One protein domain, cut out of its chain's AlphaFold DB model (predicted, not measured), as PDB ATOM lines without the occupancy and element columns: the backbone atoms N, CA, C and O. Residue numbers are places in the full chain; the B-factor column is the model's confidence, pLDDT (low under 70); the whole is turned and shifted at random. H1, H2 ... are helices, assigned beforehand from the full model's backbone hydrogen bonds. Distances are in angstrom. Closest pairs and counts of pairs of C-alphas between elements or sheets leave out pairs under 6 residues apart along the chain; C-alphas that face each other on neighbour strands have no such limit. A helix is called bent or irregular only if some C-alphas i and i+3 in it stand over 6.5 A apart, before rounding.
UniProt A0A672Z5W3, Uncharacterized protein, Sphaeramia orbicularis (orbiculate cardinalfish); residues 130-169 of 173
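Overview. This is residues 130 to 169 of the 173 residues of an uncharacterized protein of Sphaeramia orbicularis (orbiculate cardinalfish) (UniProt A0A672Z5W3). One long helix, H2, bent near its middle into a wide, open V, makes almost the whole length of the domain, and a short helix, H1, turns off at the first end of its arm H2a. Past the bend, beyond the last residue of H2a, the other arm, H2b, residues 154 to 167, sticks out with no other part beside it. The printed part has 40 residues with two named helices, H1 then H2, and no named strand: the class is all helix. The whole is extended, with a radius of gyration of the C-alphas of 16.4 A, and the C-alphas span 51 by 18 by 7 A.

Along the chain. H2 holds residues 136 to 167. By its hydrogen bonds it was assigned as one helix, but it is bent: C-alphas 151 and 154 are 7.5 A apart, where about 5 A is found in a regular helix. Its arm H2a, residues 136 to 151, begins with C-alpha 136 at (-13.094, -2.728, -5.475) and is 22.6 A from first to last C-alpha. Its arm H2b, residues 154 to 167, is 20.6 A long and ends with C-alpha 167 at (-38.000, 24.357, -31.829). Residues 152 and 153 belong to neither arm. H1, residues 130 to 134, begins with C-alpha 130 at (-7.414, 8.315, -6.396) and is 6.5 A long.

Arrangement. The lines of H2a and H2b stand at a steep tilt of 47 degrees. H1 and H2a are close but not clearly touching; their closest C-alphas, those of Val 132 and Gly 138, are 6.1 A apart. H1 and H2b are apart. In H1, H2a and H2b every O i to N i+4 pair is within hydrogen-bond range.

Size, cuts and confidence. The outline is a rod, and the two C-alphas farthest apart, those of Glu 131 and Gln 169, are 51.0 A from each other. Residues 143 to 169, of which 143 to 167 belong to H2, stand free. The link from H1 to H2 is tight, with 1 residue, and the printed part has no cut. The mean pLDDT of the printed part is 86.6; residues 165 to 169 are under 70.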
ATOM      1  N   ALA A 130      -8.042   9.092  -5.330       88.38
ATOM      2  CA  ALA A 130      -7.414   8.315  -6.396       88.38
ATOM      3  C   ALA A 130      -7.247   6.833  -6.020       88.38
ATOM      4  O   ALA A 130      -7.446   5.957  -6.863       88.38
ATOM      5  N   GLU A 131      -6.912   6.543  -4.766       88.81
ATOM      6  CA  GLU A 131      -6.767   5.177  -4.264       88.81
ATOM      7  C   GLU A 131      -8.134   4.526  -4.067       88.81
ATOM      8  O   GLU A 131      -8.371   3.412  -4.539       88.81
ATOM      9  N   VAL A 132      -9.077   5.268  -3.479       86.56
ATOM     10  CA  VAL A 132     -10.468   4.832  -3.274       86.56
ATOM     11  C   VAL A 132     -11.120   4.427  -4.600       86.56
ATOM     12  O   VAL A 132     -11.744   3.367  -4.691       86.56
ATOM     13  N   ARG A 133     -10.920   5.222  -5.663       87.44
ATOM     14  CA  ARG A 133     -11.428   4.930  -7.015       87.44
ATOM     15  C   ARG A 133     -10.825   3.663  -7.622       87.44
ATOM     16  O   ARG A 133     -11.516   2.946  -8.340       87.44
ATOM     17  N   LYS A 134      -9.556   3.361  -7.333       91.38
ATOM     18  CA  LYS A 134      -8.887   2.135  -7.804       91.38
ATOM     19  C   LYS A 134      -9.309   0.887  -7.020       91.38
ATOM     20  O   LYS A 134      -9.085  -0.227  -7.501       91.38
ATOM     21  N   GLY A 135      -9.905   1.060  -5.839       92.06
ATOM     22  CA  GLY A 135     -10.420  -0.021  -5.006       92.06
ATOM     23  C   GLY A 135     -11.605  -0.768  -5.626       92.06
ATOM     24  O   GLY A 135     -12.176  -0.361  -6.639       92.06
ATOM     25  N   ALA A 136     -12.003  -1.877  -4.994       92.44
ATOM     26  CA  ALA A 136     -13.094  -2.728  -5.475       92.44
ATOM     27  C   ALA A 136     -14.426  -1.968  -5.614       92.44
ATOM     28  O   ALA A 136     -15.128  -2.129  -6.611       92.44
ATOM     29  N   VAL A 137     -14.743  -1.099  -4.647       90.62
ATOM     30  CA  VAL A 137     -15.956  -0.268  -4.674       90.62
ATOM     31  C   VAL A 137     -15.902   0.738  -5.822       90.62
ATOM     32  O   VAL A 137     -16.856   0.819  -6.588       90.62
ATOM     33  N   GLY A 138     -14.784   1.452  -5.985       90.31
ATOM     34  CA  GLY A 138     -14.614   2.420  -7.069       90.31
ATOM     35  C   GLY A 138     -14.741   1.779  -8.452       90.31
ATOM     36  O   GLY A 138     -15.506   2.260  -9.281       90.31
ATOM     37  N   LYS A 139     -14.092   0.627  -8.667       93.12
ATOM     38  CA  LYS A 139     -14.215  -0.142  -9.917       93.12
ATOM     39  C   LYS A 139     -15.640  -0.628 -10.180       93.12
ATOM     40  O   LYS A 139     -16.091  -0.573 -11.320       93.12
ATOM     41  N   ARG A 140     -16.351  -1.098  -9.148       95.88
ATOM     42  CA  ARG A 140     -17.755  -1.520  -9.280       95.88
ATOM     43  C   ARG A 140     -18.650  -0.346  -9.679       95.88
ATOM     44  O   ARG A 140     -19.431  -0.490 -10.611       95.88
ATOM     45  N   LEU A 141     -18.506   0.802  -9.013       93.56
ATOM     46  CA  LEU A 141     -19.286   2.004  -9.317       93.56
ATOM     47  C   LEU A 141     -19.005   2.529 -10.733       93.56
ATOM     48  O   LEU A 141     -19.936   2.915 -11.432       93.56
ATOM     49  N   GLU A 142     -17.748   2.492 -11.182       92.12
ATOM     50  CA  GLU A 142     -17.373   2.867 -12.553       92.12
ATOM     51  C   GLU A 142     -18.036   1.947 -13.594       92.12
ATOM     52  O   GLU A 142     -18.573   2.408 -14.602       92.12
ATOM     53  N   GLU A 143     -18.053   0.637 -13.335       95.00
ATOM     54  CA  GLU A 143     -18.723  -0.341 -14.196       95.00
ATOM     55  C   GLU A 143     -20.238  -0.106 -14.263       95.00
ATOM     56  O   GLU A 143     -20.825  -0.107 -15.346       95.00
ATOM     57  N   GLU A 144     -20.874   0.096 -13.109       95.81
ATOM     58  CA  GLU A 144     -22.306   0.384 -13.001       95.81
ATOM     59  C   GLU A 144     -22.666   1.679 -13.736       95.81
ATOM     60  O   GLU A 144     -23.611   1.691 -14.530       95.81
ATOM     61  N   HIS A 145     -21.870   2.737 -13.557       94.19
ATOM     62  CA  HIS A 145     -22.035   3.995 -14.276       94.19
ATOM     63  C   HIS A 145     -21.929   3.789 -15.791       94.19
ATOM     64  O   HIS A 145     -22.813   4.212 -16.542       94.19
ATOM     65  N   ARG A 146     -20.898   3.074 -16.258       95.69
ATOM     66  CA  ARG A 146     -20.706   2.791 -17.686       95.69
ATOM     67  C   ARG A 146     -21.875   2.012 -18.280       95.69
ATOM     68  O   ARG A 146     -22.328   2.347 -19.377       95.69
ATOM     69  N   LYS A 147     -22.386   0.999 -17.573       96.62
ATOM     70  CA  LYS A 147     -23.567   0.229 -17.996       96.62
ATOM     71  C   LYS A 147     -24.800   1.120 -18.105       96.62
ATOM     72  O   LYS A 147     -25.463   1.096 -19.140       96.62
ATOM     73  N   LEU A 148     -25.061   1.941 -17.085       95.94
ATOM     74  CA  LEU A 148     -26.201   2.856 -17.054       95.94
ATOM     75  C   LEU A 148     -26.158   3.861 -18.213       95.94
ATOM     76  O   LEU A 148     -27.157   4.048 -18.908       95.94
ATOM     77  N   VAL A 149     -25.001   4.484 -18.448       94.38
ATOM     78  CA  VAL A 149     -24.807   5.436 -19.551       94.38
ATOM     79  C   VAL A 149     -24.996   4.741 -20.895       94.38
ATOM     80  O   VAL A 149     -25.711   5.252 -21.752       94.38
ATOM     81  N   THR A 150     -24.392   3.567 -21.082       95.00
ATOM     82  CA  THR A 150     -24.460   2.836 -22.355       95.00
ATOM     83  C   THR A 150     -25.891   2.421 -22.689       95.00
ATOM     84  O   THR A 150     -26.320   2.616 -23.824       95.00
ATOM     85  N   ALA A 151     -26.642   1.919 -21.705       95.12
ATOM     86  CA  ALA A 151     -28.025   1.488 -21.889       95.12
ATOM     87  C   ALA A 151     -28.969   2.639 -22.283       95.12
ATOM     88  O   ALA A 151     -29.869   2.437 -23.090       95.12
ATOM     89  N   ASN A 152     -28.750   3.846 -21.750       94.62
ATOM     90  CA  ASN A 152     -29.668   4.978 -21.937       94.62
ATOM     91  C   ASN A 152     -29.233   5.973 -23.025       94.62
ATOM     92  O   ASN A 152     -29.992   6.879 -23.377       94.62
ATOM     93  N   LYS A 153     -28.013   5.838 -23.566       93.81
ATOM     94  CA  LYS A 153     -27.427   6.808 -24.506       93.81
ATOM     95  C   LYS A 153     -28.277   7.018 -25.758       93.81
ATOM     96  O   LYS A 153     -28.453   8.159 -26.175       93.81
ATOM     97  N   SER A 154     -28.779   5.947 -26.371       92.31
ATOM     98  CA  SER A 154     -29.591   6.029 -27.594       92.31
ATOM     99  C   SER A 154     -30.895   6.782 -27.344       92.31
ATOM    100  O   SER A 154     -31.147   7.783 -28.009       92.31
ATOM    101  N   SER A 155     -31.662   6.369 -26.334       90.81
ATOM    102  CA  SER A 155     -32.938   6.990 -25.966       90.81
ATOM    103  C   SER A 155     -32.773   8.466 -25.601       90.81
ATOM    104  O   SER A 155     -33.546   9.311 -26.046       90.81
ATOM    105  N   PHE A 156     -31.718   8.810 -24.856       91.00
ATOM    106  CA  PHE A 156     -31.423  10.204 -24.528       91.00
ATOM    107  C   PHE A 156     -31.096  11.038 -25.779       91.00
ATOM    108  O   PHE A 156     -31.580  12.160 -25.929       91.00
ATOM    109  N   LEU A 157     -30.311  10.490 -26.714       91.81
ATOM    110  CA  LEU A 157     -29.987  11.165 -27.976       91.81
ATOM    111  C   LEU A 157     -31.206  11.337 -28.889       91.81
ATOM    112  O   LEU A 157     -31.283  12.343 -29.594       91.81
ATOM    113  N   GLU A 158     -32.143  10.391 -28.896       91.69
ATOM    114  CA  GLU A 158     -33.407  10.529 -29.626       91.69
ATOM    115  C   GLU A 158     -34.251  11.671 -29.065       91.69
ATOM    116  O   GLU A 158     -34.625  12.564 -29.823       91.69
ATOM    117  N   ILE A 159     -34.441  11.719 -27.741       90.69
ATOM    118  CA  ILE A 159     -35.154  12.816 -27.069       90.69
ATOM    119  C   ILE A 159     -34.537  14.167 -27.452       90.69
ATOM    120  O   ILE A 159     -35.246  15.069 -27.899       90.69
ATOM    121  N   LEU A 160     -33.208  14.294 -27.367       87.94
ATOM    122  CA  LEU A 160     -32.506  15.531 -27.718       87.94
ATOM    123  C   LEU A 160     -32.699  15.946 -29.186       87.94
ATOM    124  O   LEU A 160     -32.793  17.142 -29.480       87.94
ATOM    125  N   LYS A 161     -32.741  14.987 -30.119       89.06
ATOM    126  CA  LYS A 161     -32.995  15.262 -31.544       89.06
ATOM    127  C   LYS A 161     -34.429  15.739 -31.765       89.06
ATOM    128  O   LYS A 161     -34.620  16.748 -32.444       89.06
ATOM    129  N   SER A 162     -35.409  15.087 -31.145       80.75
ATOM    130  CA  SER A 162     -36.821  15.469 -31.240       80.75
ATOM    131  C   SER A 162     -37.078  16.867 -30.661       80.75
ATOM    132  O   SER A 162     -37.779  17.670 -31.273       80.75
ATOM    133  N   THR A 163     -36.437  17.238 -29.547       77.00
ATOM    134  CA  THR A 163     -36.560  18.597 -28.980       77.00
ATOM    135  C   THR A 163     -35.984  19.681 -29.902       77.00
ATOM    136  O   THR A 163     -36.520  20.789 -29.964       77.00
ATOM    137  N   LYS A 164     -34.913  19.385 -30.657       70.88
ATOM    138  CA  LYS A 164     -34.362  20.317 -31.661       70.88
ATOM    139  C   LYS A 164     -35.299  20.508 -32.854       70.88
ATOM    140  O   LYS A 164     -35.400  21.623 -33.356       70.88
ATOM    141  N   GLN A 165     -35.996  19.455 -33.279       62.28
ATOM    142  CA  GLN A 165     -36.962  19.525 -34.381       62.28
ATOM    143  C   GLN A 165     -38.208  20.341 -34.000       62.28
ATOM    144  O   GLN A 165     -38.647  21.175 -34.786       62.28
ATOM    145  N   HIS A 166     -38.709  20.208 -32.767       58.47
ATOM    146  CA  HIS A 166     -39.864  20.984 -32.298       58.47
ATOM    147  C   HIS A 166     -39.593  22.492 -32.136       58.47
ATOM    148  O   HIS A 166     -40.501  23.295 -32.342       58.47
ATOM    149  N   LYS A 167     -38.353  22.920 -31.843       56.56
ATOM    150  CA  LYS A 167     -38.000  24.357 -31.829       56.56
ATOM    151  C   LYS A 167     -37.990  25.001 -33.222       56.56
ATOM    152  O   LYS A 167     -38.143  26.213 -33.314       56.56
ATOM    153  N   GLY A 168     -37.841  24.216 -34.291       53.94
ATOM    154  CA  GLY A 168     -37.909  24.706 -35.674       53.94
ATOM    155  C   GLY A 168     -39.334  24.927 -36.195       53.94
ATOM    156  O   GLY A 168     -39.504  25.534 -37.246       53.94
ATOM    157  N   GLN A 169     -40.355  24.460 -35.469       48.59
ATOM    158  CA  GLN A 169     -41.755  24.492 -35.909       48.59
ATOM    159  C   GLN A 169     -42.534  25.729 -35.420       48.59
ATOM    160  O   GLN A 169     -43.627  25.984 -35.910       48.59
TER     161      GLN A 169